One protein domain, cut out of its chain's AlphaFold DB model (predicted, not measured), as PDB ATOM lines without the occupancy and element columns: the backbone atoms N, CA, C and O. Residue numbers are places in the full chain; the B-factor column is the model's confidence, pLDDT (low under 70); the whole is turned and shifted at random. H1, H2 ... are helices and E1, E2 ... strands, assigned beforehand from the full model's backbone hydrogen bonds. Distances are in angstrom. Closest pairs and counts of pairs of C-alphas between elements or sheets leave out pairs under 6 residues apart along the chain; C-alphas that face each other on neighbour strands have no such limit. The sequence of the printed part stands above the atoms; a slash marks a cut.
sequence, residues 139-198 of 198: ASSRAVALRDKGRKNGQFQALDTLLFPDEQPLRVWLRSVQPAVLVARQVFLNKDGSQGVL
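This is residues 139 to 198 of the 198 residues of the protein "DDE_5 domain-containing protein" of Hymenobacter nivis (UniProt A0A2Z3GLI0). With little regular structure, this is a loose rod: a small twisted sheet, E1 - E2 - E3, and loops form its body, short H1 sits towards one end, and the hairpin E4 - E5 makes the other. The 60 printed residues include one named helix and five strands, in the order E1 H1 E2 E3 E4 E5, with 22 residues in named elements, class mixed. Both sheets are antiparallel; the radius of gyration of the C-alphas is 13.2 A, the spans 43 by 19 by 17 A.

Inner strand E2, residues 170 to 174, forms a hairpin with E3, residues 181 to 183; N 172 and O 181 are 2.9 A apart. E2 also pairs with E1, residues 143 to 145; N 145 and O 173 are 2.9 A apart. H1, residues 148 to 152, its O i to N i+4 pair within hydrogen-bond range, only grazes this sheet. Hairpin E4, residues 187 to 189, and E5, residues 195 to 197, with N 188 and O 196 2.8 A apart, is apart from E1, E2 and E3.

E1 begins at C-alpha 143 (13.929, 35.605, 12.838); E2 is 11.9 A long; E5 ends at C-alpha 197 (23.494, 21.156, 15.325).

The C-alphas farthest apart, of Asn 153 and Lys 191, are 43.7 A apart. The printed part has no cut. The H1 to E2 link is long, 17 residues. Residue 198 has pLDDT under 70.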
ATOM      1  N   ALA A 139      18.531  28.464   8.953       90.81
ATOM      2  CA  ALA A 139      19.642  29.183   9.567       90.81
ATOM      3  C   ALA A 139      19.326  29.518  11.035       90.81
ATOM      4  O   ALA A 139      18.238  30.005  11.345       90.81
ATOM      5  N   SER A 140      20.296  29.321  11.924       89.00
ATOM      6  CA  SER A 140      20.159  29.586  13.362       89.00
ATOM      7  C   SER A 140      19.807  31.051  13.672       89.00
ATOM      8  O   SER A 140      19.060  31.345  14.600       89.00
ATOM      9  N   SER A 141      20.252  31.975  12.821       90.38
ATOM     10  CA  SER A 141      19.950  33.407  12.905       90.38
ATOM     11  C   SER A 141      18.553  33.786  12.394       90.38
ATOM     12  O   SER A 141      18.200  34.969  12.357       90.38
ATOM     13  N   ARG A 142      17.731  32.818  11.961       93.12
ATOM     14  CA  ARG A 142      16.413  33.106  11.387       93.12
ATOM     15  C   ARG A 142      15.509  33.777  12.417       93.12
ATOM     16  O   ARG A 142      15.297  33.261  13.507       93.12
ATOM     17  N   ALA A 143      14.911  34.899  12.025       93.94
ATOM     18  CA  ALA A 143      13.929  35.605  12.838       93.94
ATOM     19  C   ALA A 143      12.594  34.840  12.894       93.94
ATOM     20  O   ALA A 143      11.935  34.650  11.863       93.94
ATOM     21  N   VAL A 144      12.177  34.460  14.102       94.94
ATOM     22  CA  VAL A 144      10.953  33.698  14.376       94.94
ATOM     23  C   VAL A 144      10.125  34.325  15.499       94.94
ATOM     24  O   VAL A 144      10.651  35.016  16.368       94.94
ATOM     25  N   ALA A 145       8.817  34.080  15.484       94.75
ATOM     26  CA  ALA A 145       7.904  34.428  16.570       94.75
ATOM     27  C   ALA A 145       7.271  33.156  17.157       94.75
ATOM     28  O   ALA A 145       6.889  32.259  16.410       94.75
ATOM     29  N   LEU A 146       7.118  33.086  18.483       92.19
ATOM     30  CA  LEU A 146       6.507  31.940  19.187       92.19
ATOM     31  C   LEU A 146       4.977  32.004  19.269       92.19
ATOM     32  O   LEU A 146       4.323  31.037  19.652       92.19
ATOM     33  N   ARG A 147       4.391  33.169  18.987       89.25
ATOM     34  CA  ARG A 147       2.946  33.407  19.076       89.25
ATOM     35  C   ARG A 147       2.493  34.256  17.898       89.25
ATOM     36  O   ARG A 147       3.154  35.238  17.562       89.25
ATOM     37  N   ASP A 148       1.312  33.962  17.359       84.88
ATOM     38  CA  ASP A 148       0.713  34.743  16.263       84.88
ATOM     39  C   ASP A 148       0.502  36.223  16.637       84.88
ATOM     40  O   ASP A 148       0.776  37.124  15.847       84.88
ATOM     41  N   LYS A 149       0.108  36.503  17.890       86.25
ATOM     42  CA  LYS A 149       0.025  37.886  18.397       86.25
ATOM     43  C   LYS A 149       1.384  38.596  18.366       86.25
ATOM     44  O   LYS A 149       1.454  39.755  17.975       86.25
ATOM     45  N   GLY A 150       2.460  37.895  18.734       82.19
ATOM     46  CA  GLY A 150       3.820  38.439  18.691       82.19
ATOM     47  C   GLY A 150       4.257  38.754  17.263       82.19
ATOM     48  O   GLY A 150       4.726  39.857  16.995       82.19
ATOM     49  N   ARG A 151       3.979  37.845  16.318       87.12
ATOM     50  CA  ARG A 151       4.203  38.057  14.880       87.12
ATOM     51  C   ARG A 151       3.530  39.341  14.381       87.12
ATOM     52  O   ARG A 151       4.183  40.140  13.712       87.12
ATOM     53  N   LYS A 152       2.247  39.545  14.706       86.00
ATOM     54  CA  LYS A 152       1.470  40.736  14.303       86.00
ATOM     55  C   LYS A 152       2.027  42.034  14.889       86.00
ATOM     56  O   LYS A 152       1.979  43.063  14.229       86.00
ATOM     57  N   ASN A 153       2.628  41.958  16.072       88.12
ATOM     58  CA  ASN A 153       3.270  43.085  16.745       88.12
ATOM     59  C   ASN A 153       4.759  43.244  16.382       88.12
ATOM     60  O   ASN A 153       5.471  43.996  17.042       88.12
ATOM     61  N   GLY A 154       5.262  42.514  15.379       88.38
ATOM     62  CA  GLY A 154       6.663  42.596  14.959       88.38
ATOM     63  C   GLY A 154       7.669  42.011  15.957       88.38
ATOM     64  O   GLY A 154       8.866  42.251  15.816       88.38
ATOM     65  N   GLN A 155       7.215  41.231  16.940       91.81
ATOM     66  CA  GLN A 155       8.063  40.599  17.949       91.81
ATOM     67  C   GLN A 155       8.686  39.328  17.375       91.81
ATOM     68  O   GLN A 155       8.047  38.275  17.318       91.81
ATOM     69  N   PHE A 156       9.936  39.447  16.942       93.38
ATOM     70  CA  PHE A 156      10.738  38.339  16.445       93.38
ATOM     71  C   PHE A 156      12.037  38.238  17.237       93.38
ATOM     72  O   PHE A 156      12.619  39.252  17.616       93.38
ATOM     73  N   GLN A 157      12.505  37.012  17.424       93.69
ATOM     74  CA  GLN A 157      13.811  36.695  17.994       93.69
ATOM     75  C   GLN A 157      14.536  35.704  17.085       93.69
ATOM     76  O   GLN A 157      13.902  35.046  16.259       93.69
ATOM     77  N   ALA A 158      15.859  35.627  17.194       93.19
ATOM     78  CA  ALA A 158      16.625  34.637  16.445       93.19
ATOM     79  C   ALA A 158      16.335  33.219  16.969       93.19
ATOM     80  O   ALA A 158      16.062  33.026  18.156       93.19
ATOM     81  N   LEU A 159      16.336  32.237  16.072       91.50
ATOM     82  CA  LEU A 159      15.979  30.850  16.370       91.50
ATOM     83  C   LEU A 159      16.928  30.205  17.391       91.50
ATOM     84  O   LEU A 159      16.478  29.450  18.245       91.50
ATOM     85  N   ASP A 160      18.215  30.539  17.341       89.56
ATOM     86  CA  ASP A 160      19.240  30.089  18.294       89.56
ATOM     87  C   ASP A 160      19.023  30.552  19.740       89.56
ATOM     88  O   ASP A 160      19.508  29.908  20.667       89.56
ATOM     89  N   THR A 161      18.251  31.617  19.955       90.12
ATOM     90  CA  THR A 161      17.879  32.082  21.303       90.12
ATOM     91  C   THR A 161      16.783  31.238  21.952       90.12
ATOM     92  O   THR A 161      16.459  31.443  23.124       90.12
ATOM     93  N   LEU A 162      16.166  30.316  21.203       88.19
ATOM     94  CA  LEU A 162      15.066  29.497  21.692       88.19
ATOM     95  C   LEU A 162      15.554  28.241  22.411       88.19
ATOM     96  O   LEU A 162      16.474  27.545  21.980       88.19
ATOM     97  N   LEU A 163      14.859  27.914  23.500       85.69
ATOM     98  CA  LEU A 163      14.988  26.627  24.169       85.69
ATOM     99  C   LEU A 163      14.127  25.605  23.431       85.69
ATOM    100  O   LEU A 163      12.902  25.734  23.391       85.69
ATOM    101  N   PHE A 164      14.775  24.596  22.860       84.06
ATOM    102  CA  PHE A 164      14.106  23.439  22.280       84.06
ATOM    103  C   PHE A 164      13.946  22.379  23.370       84.06
ATOM    104  O   PHE A 164      14.965  21.942  23.908       84.06
ATOM    105  N   PRO A 165      12.709  21.987  23.718       77.62
ATOM    106  CA  PRO A 165      12.475  20.812  24.543       77.62
ATOM    107  C   PRO A 165      13.019  19.573  23.829       77.62
ATOM    108  O   PRO A 165      12.895  19.472  22.605       77.62
ATOM    109  N   ASP A 166      13.595  18.638  24.581       71.25
ATOM    110  CA  ASP A 166      14.144  17.412  24.004       71.25
ATOM    111  C   ASP A 166      13.058  16.654  23.221       71.25
ATOM    112  O   ASP A 166      11.938  16.450  23.697       71.25
ATOM    113  N   GLU A 167      13.403  16.295  21.982       70.44
ATOM    114  CA  GLU A 167      12.601  15.481  21.057       70.44
ATOM    115  C   GLU A 167      11.248  16.071  20.608       70.44
ATOM    116  O   GLU A 167      10.461  15.377  19.965       70.44
ATOM    117  N   GLN A 168      10.961  17.353  20.875       82.56
ATOM    118  CA  GLN A 168       9.701  17.980  20.450       82.56
ATOM    119  C   GLN A 168       9.914  19.154  19.487       82.56
ATOM    120  O   GLN A 168      10.641  20.099  19.808       82.56
ATOM    121  N   PRO A 169       9.240  19.161  18.319       90.25
ATOM    122  CA  PRO A 169       9.312  20.291  17.411       90.25
ATOM    123  C   PRO A 169       8.626  21.523  18.012       90.25
ATOM    124  O   PRO A 169       7.514  21.457  18.542       90.25
ATOM    125  N   LEU A 170       9.259  22.681  17.858       92.19
ATOM    126  CA  LEU A 170       8.680  23.970  18.201       92.19
ATOM    127  C   LEU A 170       7.810  24.484  17.058       92.19
ATOM    128  O   LEU A 170       8.255  24.611  15.917       92.19
ATOM    129  N   ARG A 171       6.572  24.859  17.381       94.12
ATOM    130  CA  ARG A 171       5.708  25.590  16.453       94.12
ATOM    131  C   ARG A 171       6.062  27.073  16.481       94.12
ATOM    132  O   ARG A 171       5.867  27.738  17.497       94.12
ATOM    133  N   VAL A 172       6.531  27.596  15.353       94.81
ATOM    134  CA  VAL A 172       6.974  28.989  15.217       94.81
ATOM    135  C   VAL A 172       6.394  29.644  13.969       94.81
ATOM    136  O   VAL A 172       5.918  28.985  13.046       94.81
ATOM    137  N   TRP A 173       6.461  30.969  13.917       95.25
ATOM    138  CA  TRP A 173       6.103  31.757  12.746       95.25
ATOM    139  C   TRP A 173       7.348  32.408  12.160       95.25
ATOM    140  O   TRP A 173       8.017  33.194  12.833       95.25
ATOM    141  N   LEU A 174       7.635  32.109  10.895       94.31
ATOM    142  CA  LEU A 174       8.694  32.784  10.149       94.31
ATOM    143  C   LEU A 174       8.172  34.114   9.595       94.31
ATOM    144  O   LEU A 174       6.994  34.250   9.247       94.31
ATOM    145  N   ARG A 175       9.061  35.100   9.464       91.50
ATOM    146  CA  ARG A 175       8.723  36.359   8.791       91.50
ATOM    147  C   ARG A 175       8.282  36.077   7.351       91.50
ATOM    148  O   ARG A 175       8.954  35.349   6.626       91.50
ATOM    149  N   SER A 176       7.157  36.673   6.961       91.88
ATOM    150  CA  SER A 176       6.592  36.589   5.608       91.88
ATOM    151  C   SER A 176       6.243  35.178   5.111       91.88
ATOM    152  O   SER A 176       5.992  35.027   3.925       91.88
ATOM    153  N   VAL A 177       6.170  34.163   5.980       93.25
ATOM    154  CA  VAL A 177       5.633  32.833   5.635       93.25
ATOM    155  C   VAL A 177       4.212  32.729   6.169       93.25
ATOM    156  O   VAL A 177       3.947  33.136   7.302       93.25
ATOM    157  N   GLN A 178       3.270  32.273   5.345       82.31
ATOM    158  CA  GLN A 178       1.847  32.337   5.694       82.31
ATOM    159  C   GLN A 178       1.501  31.482   6.934       82.31
ATOM    160  O   GLN A 178       1.103  32.072   7.951       82.31
ATOM    161  N   PRO A 179       1.687  30.144   6.916       93.06
ATOM    162  CA  PRO A 179       1.392  29.296   8.063       93.06
ATOM    163  C   PRO A 179       2.500  29.321   9.123       93.06
ATOM    164  O   PRO A 179       3.635  29.740   8.888       93.06
ATOM    165  N   ALA A 180       2.154  28.823  10.310       94.19
ATOM    166  CA  ALA A 180       3.158  28.400  11.276       94.19
ATOM    167  C   ALA A 180       3.915  27.184  10.728       94.19
ATOM    168  O   ALA A 180       3.317  26.332  10.071       94.19
ATOM    169  N   VAL A 181       5.194  27.082  11.059       95.06
ATOM    170  CA  VAL A 181       6.042  25.938  10.724       95.06
ATOM    171  C   VAL A 181       6.443  25.204  11.996       95.06
ATOM    172  O   VAL A 181       6.385  25.761  13.097       95.06
ATOM    173  N   LEU A 182       6.849  23.952  11.836       94.88
ATOM    174  CA  LEU A 182       7.480  23.172  12.889       94.88
ATOM    175  C   LEU A 182       8.991  23.216  12.681       94.88
ATOM    176  O   LEU A 182       9.463  22.999  11.568       94.88
ATOM    177  N   VAL A 183       9.734  23.503  13.744       93.50
ATOM    178  CA  VAL A 183      11.196  23.456  13.745       93.50
ATOM    179  C   VAL A 183      11.635  22.446  14.789       93.50
ATOM    180  O   VAL A 183      11.312  22.587  15.967       93.50
ATOM    181  N   ALA A 184      12.361  21.427  14.350       90.31
ATOM    182  CA  ALA A 184      13.076  20.513  15.227       90.31
ATOM    183  C   ALA A 184      14.548  20.930  15.295       90.31
ATOM    184  O   ALA A 184      15.040  21.594  14.385       90.31
ATOM    185  N   ARG A 185      15.224  20.543  16.376       86.94
ATOM    186  CA  ARG A 185      16.667  20.710  16.541       86.94
ATOM    187  C   ARG A 185      17.260  19.360  16.899       86.94
ATOM    188  O   ARG A 185      16.822  18.752  17.873       86.94
ATOM    189  N   GLN A 186      18.260  18.923  16.151       81.88
ATOM    190  CA  GLN A 186      18.996  17.702  16.428       81.88
ATOM    191  C   GLN A 186      20.456  18.036  16.718       81.88
ATOM    192  O   GLN A 186      21.137  18.686  15.929       81.88
ATOM    193  N   VAL A 187      20.939  17.592  17.878       79.69
ATOM    194  CA  VAL A 187      22.343  17.733  18.268       79.69
ATOM    195  C   VAL A 187      23.041  16.408  17.996       79.69
ATOM    196  O   VAL A 187      22.631  15.367  18.506       79.69
ATOM    197  N   PHE A 188      24.089  16.449  17.184       79.12
ATOM    198  CA  PHE A 188      24.923  15.301  16.859       79.12
ATOM    199  C   PHE A 188      26.266  15.427  17.557       79.12
ATOM    200  O   PHE A 188      26.844  16.513  17.618       79.12
ATOM    201  N   LEU A 189      26.790  14.300  18.029       79.62
ATOM    202  CA  LEU A 189      28.179  14.214  18.451       79.62
ATOM    203  C   LEU A 189      29.021  13.794  17.243       79.62
ATOM    204  O   LEU A 189      28.826  12.714  16.681       79.62
ATOM    205  N   ASN A 190      29.934  14.658  16.821       78.56
ATOM    206  CA  ASN A 190      30.880  14.356  15.758       78.56
ATOM    207  C   ASN A 190      31.941  13.365  16.260       78.56
ATOM    208  O   ASN A 190      32.195  13.234  17.459       78.56
ATOM    209  N   LYS A 191      32.604  12.671  15.326       78.25
ATOM    210  CA  LYS A 191      33.657  11.689  15.649       78.25
ATOM    211  C   LYS A 191      34.862  12.297  16.378       78.25
ATOM    212  O   LYS A 191      35.578  11.570  17.053       78.25
ATOM    213  N   ASP A 192      35.086  13.600  16.236       82.88
ATOM    214  CA  ASP A 192      36.147  14.358  16.907       82.88
ATOM    215  C   ASP A 192      35.736  14.885  18.297       82.88
ATOM    216  O   ASP A 192      36.493  15.620  18.926       82.88
ATOM    217  N   GLY A 193      34.543  14.524  18.787       77.62
ATOM    218  CA  GLY A 193      34.002  14.985  20.065       77.62
ATOM    219  C   GLY A 193      33.377  16.383  20.020       77.62
ATOM    220  O   GLY A 193      32.827  16.824  21.029       77.62
ATOM    221  N   SER A 194      33.411  17.076  18.875       82.50
ATOM    222  CA  SER A 194      32.662  18.322  18.690       82.50
ATOM    223  C   SER A 194      31.160  18.049  18.546       82.50
ATOM    224  O   SER A 194      30.734  16.927  18.264       82.50
ATOM    225  N   GLN A 195      30.332  19.073  18.752       80.69
ATOM    226  CA  GLN A 195      28.885  18.973  18.561       80.69
ATOM    227  C   GLN A 195      28.470  19.684  17.273       80.69
ATOM    228  O   GLN A 195      28.821  20.843  17.052       80.69
ATOM    229  N   GLY A 196      27.709  18.986  16.434       72.25
ATOM    230  CA  GLY A 196      26.984  19.562  15.305       72.25
ATOM    231  C   GLY A 196      25.526  19.805  15.682       72.25
ATOM    232  O   GLY A 196      24.941  19.024  16.429       72.25
ATOM    233  N   VAL A 197      24.926  20.872  15.158       76.31
ATOM    234  CA  VAL A 197      23.494  21.156  15.325       76.31
ATOM    235  C   VAL A 197      22.854  21.228  13.944       76.31
ATOM    236  O   VAL A 197      23.348  21.964  13.088       76.31
ATOM    237  N   LEU A 198      21.775  20.470  13.748       67.56
ATOM    238  CA  LEU A 198      20.876  20.546  12.594       67.56
ATOM    239  C   LEU A 198      19.506  21.066  13.026       67.56
ATOM    240  O   LEU A 198      19.029  20.637  14.106       67.56
TER     241      LEU A 198